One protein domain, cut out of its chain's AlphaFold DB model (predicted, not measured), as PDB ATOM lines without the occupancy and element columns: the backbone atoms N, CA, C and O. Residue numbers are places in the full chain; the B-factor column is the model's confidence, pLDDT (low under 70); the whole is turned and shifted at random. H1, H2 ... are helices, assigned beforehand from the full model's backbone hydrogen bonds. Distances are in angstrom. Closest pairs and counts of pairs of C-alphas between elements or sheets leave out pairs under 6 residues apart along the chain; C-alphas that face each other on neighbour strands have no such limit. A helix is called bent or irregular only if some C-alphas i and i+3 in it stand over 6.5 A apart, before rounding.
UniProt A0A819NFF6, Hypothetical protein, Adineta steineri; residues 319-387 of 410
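This is residues 319 to 387 of the 410 residues of the protein "Hypothetical protein" of Adineta steineri (UniProt A0A819NFF6). H2, the longest helix, meets H1 end to end in an open corner, and from the far end of H2 the chain folds back through the middle of the domain as residues 368 to 377 to reach a third helix, H3, on another side. A long stretch with no named element, residues 319 to 344, makes a wide loop that turns back on itself near residues 325 to 328 and then leads into H1; within H3, residues 381 to 387 stick out free. The printed part has 69 residues with three named helices, in the order H1, H2, H3, and no named strand. The class is all helix, although under half of the residues, 32 of 69, are in named elements. The whole is only just loose, close to compact, with a radius of gyration of the C-alphas of 13.5 A and spans of 35 by 26 by 24 A.

H2 is residues 355 to 367, 19.9 A from first to last C-alpha, and it begins with C-alpha 355 at (12.139, -45.726, 93.072). It is irregular: C-alphas 356 and 359 are 8.6 A apart. Before it stands H1, residues 345 to 353, 12.2 A long, with C-alpha 345 at (13.417, -44.664, 77.235). H3, residues 378 to 387, is 15.4 A long and ends with C-alpha 387 at (6.273, -70.043, 87.559). H3 is neither bent nor irregular, but only just: C-alphas 378 and 381 are 6.3 A apart.

H2 and H1 touch only at the corner by their link, with 4 pairs of C-alphas within 8 A. H2 touches H1 with residues 359 to 360 alone, and the closest C-alphas, those of Ile 353 and Leu 360, are 5.4 A apart. Their lines stand at a steep tilt of 55 degrees, and they run the same way. H3 is apart from H2 and also apart from H1. In H1 the O i to N i+4 pairs are each within hydrogen-bond range; in H2 it is 7 of 9 and in H3 5 of 6.

The two C-alphas farthest apart, those of Lys 339 and Arg 386, are 36.9 A from each other. The printed part has no cut. H1 to H2 is a tight link of 1 residue, Gly 354, and H2 to H3 is a short link of 10 residues. The C-alphas of residues 319 to 344 lie 7 to 20 A from the mean of the C-alphas. The mean pLDDT of the printed part is 70.0, and 34 residues are under 70: residues 319 to 339 and 375 to 387.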
ATOM      1  N   GLU A 319       0.526 -44.912  73.608       37.25
ATOM      2  CA  GLU A 319      -0.502 -45.508  72.766       37.25
ATOM      3  C   GLU A 319      -0.935 -46.860  73.358       37.25
ATOM      4  O   GLU A 319      -0.196 -47.847  73.318       37.25
ATOM      5  N   ARG A 320      -2.111 -46.891  73.998       40.28
ATOM      6  CA  ARG A 320      -2.641 -48.104  74.633       40.28
ATOM      7  C   ARG A 320      -3.458 -48.916  73.636       40.28
ATOM      8  O   ARG A 320      -4.688 -48.896  73.674       40.28
ATOM      9  N   GLU A 321      -2.777 -49.682  72.796       35.59
ATOM     10  CA  GLU A 321      -3.416 -50.817  72.133       35.59
ATOM     11  C   GLU A 321      -3.773 -51.885  73.178       35.59
ATOM     12  O   GLU A 321      -2.930 -52.660  73.639       35.59
ATOM     13  N   PHE A 322      -5.045 -51.915  73.577       37.41
ATOM     14  CA  PHE A 322      -5.597 -52.959  74.436       37.41
ATOM     15  C   PHE A 322      -5.921 -54.210  73.608       37.41
ATOM     16  O   PHE A 322      -7.068 -54.458  73.238       37.41
ATOM     17  N   SER A 323      -4.901 -55.019  73.324       37.09
ATOM     18  CA  SER A 323      -5.075 -56.344  72.718       37.09
ATOM     19  C   SER A 323      -5.631 -57.340  73.747       37.09
ATOM     20  O   SER A 323      -4.903 -58.081  74.408       37.09
ATOM     21  N   PHE A 324      -6.956 -57.351  73.912       38.56
ATOM     22  CA  PHE A 324      -7.647 -58.293  74.796       38.56
ATOM     23  C   PHE A 324      -7.527 -59.729  74.273       38.56
ATOM     24  O   PHE A 324      -8.238 -60.111  73.344       38.56
ATOM     25  N   ASN A 325      -6.657 -60.549  74.872       41.12
ATOM     26  CA  ASN A 325      -6.643 -61.981  74.587       41.12
ATOM     27  C   ASN A 325      -6.074 -62.829  75.744       41.12
ATOM     28  O   ASN A 325      -5.065 -62.466  76.341       41.12
ATOM     29  N   HIS A 326      -6.685 -63.998  75.972       40.94
ATOM     30  CA  HIS A 326      -6.379 -65.025  76.987       40.94
ATOM     31  C   HIS A 326      -6.701 -64.689  78.467       40.94
ATOM     32  O   HIS A 326      -6.135 -63.797  79.097       40.94
ATOM     33  N   ASN A 327      -7.575 -65.513  79.062       46.59
ATOM     34  CA  ASN A 327      -8.366 -65.263  80.284       46.59
ATOM     35  C   ASN A 327      -7.609 -65.227  81.638       46.59
ATOM     36  O   ASN A 327      -8.196 -65.565  82.667       46.59
ATOM     37  N   ARG A 328      -6.315 -64.878  81.680       55.34
ATOM     38  CA  ARG A 328      -5.539 -64.756  82.941       55.34
ATOM     39  C   ARG A 328      -4.532 -63.604  83.000       55.34
ATOM     40  O   ARG A 328      -4.083 -63.288  84.098       55.34
ATOM     41  N   PHE A 329      -4.173 -62.980  81.878       55.81
ATOM     42  CA  PHE A 329      -3.165 -61.917  81.848       55.81
ATOM     43  C   PHE A 329      -3.567 -60.807  80.877       55.81
ATOM     44  O   PHE A 329      -3.780 -61.058  79.697       55.81
ATOM     45  N   HIS A 330      -3.627 -59.570  81.370       63.38
ATOM     46  CA  HIS A 330      -3.882 -58.398  80.538       63.38
ATOM     47  C   HIS A 330      -2.558 -57.780  80.095       63.38
ATOM     48  O   HIS A 330      -1.792 -57.268  80.913       63.38
ATOM     49  N   PHE A 331      -2.292 -57.820  78.791       62.94
ATOM     50  CA  PHE A 331      -1.136 -57.165  78.198       62.94
ATOM     51  C   PHE A 331      -1.472 -55.706  77.890       62.94
ATOM     52  O   PHE A 331      -2.408 -55.414  77.152       62.94
ATOM     53  N   VAL A 332      -0.690 -54.785  78.453       65.00
ATOM     54  CA  VAL A 332      -0.718 -53.366  78.085       65.00
ATOM     55  C   VAL A 332       0.606 -53.067  77.400       65.00
ATOM     56  O   VAL A 332       1.646 -52.992  78.059       65.00
ATOM     57  N   HIS A 333       0.586 -52.945  76.073       66.00
ATOM     58  CA  HIS A 333       1.764 -52.502  75.336       66.00
ATOM     59  C   HIS A 333       2.051 -51.029  75.663       66.00
ATOM     60  O   HIS A 333       1.122 -50.237  75.830       66.00
ATOM     61  N   LEU A 334       3.333 -50.667  75.786       66.38
ATOM     62  CA  LEU A 334       3.752 -49.301  76.088       66.38
ATOM     63  C   LEU A 334       4.705 -48.786  74.998       66.38
ATOM     64  O   LEU A 334       5.917 -48.993  75.081       66.38
ATOM     65  N   SER A 335       4.165 -48.115  73.975       67.19
ATOM     66  CA  SER A 335       4.973 -47.465  72.937       67.19
ATOM     67  C   SER A 335       5.661 -46.186  73.450       67.19
ATOM     68  O   SER A 335       5.178 -45.497  74.353       67.19
ATOM     69  N   PHE A 336       6.811 -45.853  72.853       66.88
ATOM     70  CA  PHE A 336       7.510 -44.584  73.071       66.88
ATOM     71  C   PHE A 336       7.368 -43.708  71.832       66.88
ATOM     72  O   PHE A 336       7.648 -44.166  70.725       66.88
ATOM     73  N   ALA A 337       7.023 -42.433  72.020       67.44
ATOM     74  CA  ALA A 337       7.032 -41.464  70.928       67.44
ATOM     75  C   ALA A 337       8.421 -41.404  70.261       67.44
ATOM     76  O   ALA A 337       9.440 -41.357  70.954       67.44
ATOM     77  N   SER A 338       8.443 -41.352  68.927       62.75
ATOM     78  CA  SER A 338       9.643 -41.437  68.072       62.75
ATOM     79  C   SER A 338      10.808 -40.540  68.507       62.75
ATOM     80  O   SER A 338      11.958 -40.970  68.472       62.75
ATOM     81  N   LYS A 339      10.499 -39.329  68.986       68.25
ATOM     82  CA  LYS A 339      11.450 -38.331  69.506       68.25
ATOM     83  C   LYS A 339      12.304 -38.772  70.702       68.25
ATOM     84  O   LYS A 339      13.293 -38.106  70.974       68.25
ATOM     85  N   TYR A 340      11.929 -39.828  71.431       71.94
ATOM     86  CA  TYR A 340      12.696 -40.285  72.594       71.94
ATOM     87  C   TYR A 340      13.835 -41.218  72.184       71.94
ATOM     88  O   TYR A 340      13.594 -42.300  71.628       71.94
ATOM     89  N   SER A 341      15.067 -40.828  72.516       83.94
ATOM     90  CA  SER A 341      16.273 -41.613  72.234       83.94
ATOM     91  C   SER A 341      16.267 -42.945  72.997       83.94
ATOM     92  O   SER A 341      15.601 -43.103  74.026       83.94
ATOM     93  N   MET A 342      17.045 -43.924  72.527       79.94
ATOM     94  CA  MET A 342      17.188 -45.221  73.208       79.94
ATOM     95  C   MET A 342      17.784 -45.109  74.626       79.94
ATOM     96  O   MET A 342      17.641 -46.034  75.420       79.94
ATOM     97  N   GLU A 343      18.393 -43.972  74.970       86.19
ATOM     98  CA  GLU A 343      18.978 -43.667  76.284       86.19
ATOM     99  C   GLU A 343      17.981 -42.962  77.220       86.19
ATOM    100  O   GLU A 343      18.134 -42.980  78.444       86.19
ATOM    101  N   GLU A 344      16.945 -42.331  76.660       77.88
ATOM    102  CA  GLU A 344      15.868 -41.684  77.413       77.88
ATOM    103  C   GLU A 344      14.784 -42.678  77.830       77.88
ATOM    104  O   GLU A 344      14.279 -42.603  78.952       77.88
ATOM    105  N   ARG A 345      14.459 -43.653  76.968       82.94
ATOM    106  CA  ARG A 345      13.417 -44.664  77.235       82.94
ATOM    107  C   ARG A 345      13.626 -45.391  78.580       82.94
ATOM    108  O   ARG A 345      12.666 -45.441  79.351       82.94
ATOM    109  N   PRO A 346      14.840 -45.847  78.968       83.25
ATOM    110  CA  PRO A 346      15.081 -46.430  80.293       83.25
ATOM    111  C   PRO A 346      14.829 -45.466  81.462       83.25
ATOM    112  O   PRO A 346      14.367 -45.899  82.517       83.25
ATOM    113  N   LYS A 347      15.087 -44.162  81.288       85.56
ATOM    114  CA  LYS A 347      14.829 -43.136  82.316       85.56
ATOM    115  C   LYS A 347      13.322 -42.944  82.515       85.56
ATOM    116  O   LYS A 347      12.860 -42.901  83.653       85.56
ATOM    117  N   ILE A 348      12.559 -42.916  81.420       83.50
ATOM    118  CA  ILE A 348      11.090 -42.828  81.425       83.50
ATOM    119  C   ILE A 348      10.473 -44.084  82.068       83.50
ATOM    120  O   ILE A 348       9.610 -43.963  82.937       83.50
ATOM    121  N   ILE A 349      10.968 -45.282  81.727       85.19
ATOM    122  CA  ILE A 349      10.574 -46.541  82.390       85.19
ATOM    123  C   ILE A 349      10.863 -46.468  83.895       85.19
ATOM    124  O   ILE A 349       9.989 -46.773  84.703       85.19
ATOM    125  N   GLY A 350      12.058 -46.015  84.292       87.25
ATOM    126  CA  GLY A 350      12.433 -45.860  85.700       87.25
ATOM    127  C   GLY A 350      11.531 -44.891  86.474       87.25
ATOM    128  O   GLY A 350      11.185 -45.163  87.622       87.25
ATOM    129  N   GLN A 351      11.086 -43.799  85.844       86.88
ATOM    130  CA  GLN A 351      10.118 -42.862  86.425       86.88
ATOM    131  C   GLN A 351       8.715 -43.481  86.555       86.88
ATOM    132  O   GLN A 351       8.073 -43.320  87.595       86.88
ATOM    133  N   PHE A 352       8.256 -44.233  85.549       85.88
ATOM    134  CA  PHE A 352       6.973 -44.943  85.588       85.88
ATOM    135  C   PHE A 352       6.939 -46.035  86.671       85.88
ATOM    136  O   PHE A 352       5.983 -46.110  87.438       85.88
ATOM    137  N   ILE A 353       8.009 -46.829  86.790       90.25
ATOM    138  CA  ILE A 353       8.203 -47.827  87.857       90.25
ATOM    139  C   ILE A 353       8.299 -47.146  89.235       90.25
ATOM    140  O   ILE A 353       7.739 -47.628  90.225       90.25
ATOM    141  N   GLY A 354       8.979 -45.998  89.298       90.94
ATOM    142  CA  GLY A 354       9.307 -45.283  90.527       90.94
ATOM    143  C   GLY A 354      10.461 -45.931  91.298       90.94
ATOM    144  O   GLY A 354      10.820 -47.093  91.089       90.94
ATOM    145  N   GLN A 355      11.057 -45.194  92.238       91.19
ATOM    146  CA  GLN A 355      12.139 -45.726  93.072       91.19
ATOM    147  C   GLN A 355      11.662 -46.981  93.828       91.19
ATOM    148  O   GLN A 355      10.579 -46.986  94.412       91.19
ATOM    149  N   LYS A 356      12.442 -48.072  93.769       90.69
ATOM    150  CA  LYS A 356      12.079 -49.402  94.306       90.69
ATOM    151  C   LYS A 356      10.685 -49.922  93.872       90.69
ATOM    152  O   LYS A 356      10.096 -50.724  94.596       90.69
ATOM    153  N   GLY A 357      10.122 -49.478  92.743       91.06
ATOM    154  CA  GLY A 357       8.800 -49.920  92.269       91.06
ATOM    155  C   GLY A 357       7.593 -49.296  92.986       91.06
ATOM    156  O   GLY A 357       6.499 -49.854  92.924       91.06
ATOM    157  N   VAL A 358       7.765 -48.178  93.703       92.69
ATOM    158  CA  VAL A 358       6.687 -47.545  94.494       92.69
ATOM    159  C   VAL A 358       5.495 -47.096  93.636       92.69
ATOM    160  O   VAL A 358       4.353 -47.269  94.060       92.69
ATOM    161  N   ASN A 359       5.725 -46.577  92.425       88.81
ATOM    162  CA  ASN A 359       4.631 -46.123  91.557       88.81
ATOM    163  C   ASN A 359       3.811 -47.306  91.024       88.81
ATOM    164  O   ASN A 359       2.584 -47.223  91.002       88.81
ATOM    165  N   LEU A 360       4.472 -48.420  90.678       90.44
ATOM    166  CA  LEU A 360       3.801 -49.675  90.322       90.44
ATOM    167  C   LEU A 360       2.965 -50.221  91.480       90.44
ATOM    168  O   LEU A 360       1.763 -50.383  91.309       90.44
ATOM    169  N   ARG A 361       3.554 -50.413  92.672       91.25
ATOM    170  CA  ARG A 361       2.815 -50.951  93.831       91.25
ATOM    171  C   ARG A 361       1.613 -50.094  94.227       91.25
ATOM    172  O   ARG A 361       0.601 -50.631  94.665       91.25
ATOM    173  N   ARG A 362       1.688 -48.770  94.039       89.44
ATOM    174  CA  ARG A 362       0.537 -47.881  94.251       89.44
ATOM    175  C   ARG A 362      -0.597 -48.159  93.259       89.44
ATOM    176  O   ARG A 362      -1.747 -48.160  93.674       89.44
ATOM    177  N   LEU A 363      -0.289 -48.408  91.984       85.81
ATOM    178  CA  LEU A 363      -1.286 -48.776  90.969       85.81
ATOM    179  C   LEU A 363      -1.848 -50.187  91.207       85.81
ATOM    180  O   LEU A 363      -3.058 -50.377  91.120       85.81
ATOM    181  N   GLU A 364      -0.996 -51.152  91.562       87.94
ATOM    182  CA  GLU A 364      -1.407 -52.509  91.951       87.94
ATOM    183  C   GLU A 364      -2.420 -52.478  93.102       87.94
ATOM    184  O   GLU A 364      -3.484 -53.089  93.011       87.94
ATOM    185  N   HIS A 365      -2.134 -51.697  94.149       86.25
ATOM    186  CA  HIS A 365      -3.029 -51.524  95.292       86.25
ATOM    187  C   HIS A 365      -4.306 -50.741  94.940       86.25
ATOM    188  O   HIS A 365      -5.394 -51.175  95.304       86.25
ATOM    189  N   GLN A 366      -4.196 -49.629  94.199       87.81
ATOM    190  CA  GLN A 366      -5.335 -48.775  93.828       87.81
ATOM    191  C   GLN A 366      -6.398 -49.516  93.002       87.81
ATOM    192  O   GLN A 366      -7.586 -49.257  93.176       87.81
ATOM    193  N   TYR A 367      -5.981 -50.415  92.107       80.31
ATOM    194  CA  TYR A 367      -6.883 -51.126  91.194       80.31
ATOM    195  C   TYR A 367      -7.065 -52.617  91.534       80.31
ATOM    196  O   TYR A 367      -7.764 -53.316  90.808       80.31
ATOM    197  N   ASN A 368      -6.460 -53.104  92.626       81.62
ATOM    198  CA  ASN A 368      -6.441 -54.517  93.032       81.62
ATOM    199  C   ASN A 368      -5.963 -55.477  91.916       81.62
ATOM    200  O   ASN A 368      -6.596 -56.486  91.604       81.62
ATOM    201  N   ILE A 369      -4.830 -55.138  91.294       83.25
ATOM    202  CA  ILE A 369      -4.204 -55.882  90.186       83.25
ATOM    203  C   ILE A 369      -2.733 -56.191  90.489       83.25
ATOM    204  O   ILE A 369      -2.148 -55.619  91.403       83.25
ATOM    205  N   ARG A 370      -2.106 -57.063  89.689       81.38
ATOM    206  CA  ARG A 370      -0.640 -57.221  89.650       81.38
ATOM    207  C   ARG A 370      -0.085 -56.747  88.315       81.38
ATOM    208  O   ARG A 370      -0.679 -57.020  87.272       81.38
ATOM    209  N   LEU A 371       1.049 -56.050  88.341       84.19
ATOM    210  CA  LEU A 371       1.635 -55.378  87.181       84.19
ATOM    211  C   LEU A 371       3.082 -55.829  86.953       84.19
ATOM    212  O   LEU A 371       4.002 -55.460  87.679       84.19
ATOM    213  N   HIS A 372       3.296 -56.592  85.882       82.38
ATOM    214  CA  HIS A 372       4.613 -57.095  85.495       82.38
ATOM    215  C   HIS A 372       5.168 -56.299  84.305       82.38
ATOM    216  O   HIS A 372       4.603 -56.332  83.214       82.38
ATOM    217  N   VAL A 373       6.290 -55.596  84.493       82.44
ATOM    218  CA  VAL A 373       6.971 -54.869  83.405       82.44
ATOM    219  C   VAL A 373       7.902 -55.812  82.646       82.44
ATOM    220  O   VAL A 373       8.797 -56.425  83.226       82.44
ATOM    221  N   VAL A 374       7.709 -55.903  81.329       78.50
ATOM    222  CA  VAL A 374       8.387 -56.871  80.458       78.50
ATOM    223  C   VAL A 374       9.260 -56.139  79.442       78.50
ATOM    224  O   VAL A 374       8.772 -55.634  78.438       78.50
ATOM    225  N   ASN A 375      10.571 -56.088  79.689       64.69
ATOM    226  CA  ASN A 375      11.506 -55.320  78.852       64.69
ATOM    227  C   ASN A 375      11.905 -56.040  77.537       64.69
ATOM    228  O   ASN A 375      12.442 -55.416  76.627       64.69
ATOM    229  N   LYS A 376      11.656 -57.356  77.430       65.81
ATOM    230  CA  LYS A 376      11.726 -58.158  76.191       65.81
ATOM    231  C   LYS A 376      10.732 -59.320  76.268       65.81
ATOM    232  O   LYS A 376      10.786 -60.097  77.218       65.81
ATOM    233  N   ILE A 377       9.878 -59.477  75.252       52.28
ATOM    234  CA  ILE A 377       8.826 -60.516  75.213       52.28
ATOM    235  C   ILE A 377       9.415 -61.939  75.219       52.28
ATOM    236  O   ILE A 377       8.861 -62.820  75.872       52.28
ATOM    237  N   GLY A 378      10.565 -62.169  74.569       50.88
ATOM    238  CA  GLY A 378      11.193 -63.499  74.492       50.88
ATOM    239  C   GLY A 378      11.466 -64.144  75.859       50.88
ATOM    240  O   GLY A 378      11.177 -65.321  76.055       50.88
ATOM    241  N   ASN A 379      11.921 -63.361  76.842       52.91
ATOM    242  CA  ASN A 379      12.224 -63.862  78.188       52.91
ATOM    243  C   ASN A 379      10.962 -64.094  79.045       52.91
ATOM    244  O   ASN A 379      11.047 -64.721  80.102       52.91
ATOM    245  N   LEU A 380       9.795 -63.584  78.629       50.75
ATOM    246  CA  LEU A 380       8.560 -63.712  79.401       50.75
ATOM    247  C   LEU A 380       8.031 -65.148  79.382       50.75
ATOM    248  O   LEU A 380       7.675 -65.684  80.429       50.75
ATOM    249  N   TRP A 381       8.018 -65.780  78.207       52.22
ATOM    250  CA  TRP A 381       7.475 -67.127  78.026       52.22
ATOM    251  C   TRP A 381       8.257 -68.198  78.794       52.22
ATOM    252  O   TRP A 381       7.648 -69.131  79.314       52.22
ATOM    253  N   GLU A 382       9.578 -68.052  78.941       54.66
ATOM    254  CA  GLU A 382      10.349 -68.920  79.839       54.66
ATOM    255  C   GLU A 382       9.953 -68.728  81.305       54.66
ATOM    256  O   GLU A 382       9.785 -69.701  82.038       54.66
ATOM    257  N   ASN A 383       9.805 -67.478  81.747       53.22
ATOM    258  CA  ASN A 383       9.531 -67.181  83.148       53.22
ATOM    259  C   ASN A 383       8.107 -67.577  83.557       53.22
ATOM    260  O   ASN A 383       7.950 -68.141  84.637       53.22
ATOM    261  N   ILE A 384       7.107 -67.398  82.684       56.19
ATOM    262  CA  ILE A 384       5.739 -67.901  82.908       56.19
ATOM    263  C   ILE A 384       5.755 -69.432  83.056       56.19
ATOM    264  O   ILE A 384       5.273 -69.950  84.067       56.19
ATOM    265  N   LYS A 385       6.411 -70.154  82.130       56.09
ATOM    266  CA  LYS A 385       6.590 -71.618  82.220       56.09
ATOM    267  C   LYS A 385       7.282 -72.044  83.524       56.09
ATOM    268  O   LYS A 385       6.855 -73.005  84.157       56.09
ATOM    269  N   ARG A 386       8.315 -71.314  83.972       55.72
ATOM    270  CA  ARG A 386       8.994 -71.562  85.261       55.72
ATOM    271  C   ARG A 386       8.087 -71.309  86.474       55.72
ATOM    272  O   ARG A 386       8.228 -72.020  87.465       55.72
ATOM    273  N   THR A 387       7.184 -70.326  86.433       53.78
ATOM    274  CA  THR A 387       6.273 -70.043  87.559       53.78
ATOM    275  C   THR A 387       5.104 -71.013  87.662       53.78
ATOM    276  O   THR A 387       4.754 -71.387  88.780       53.78
TER     277      THR A 387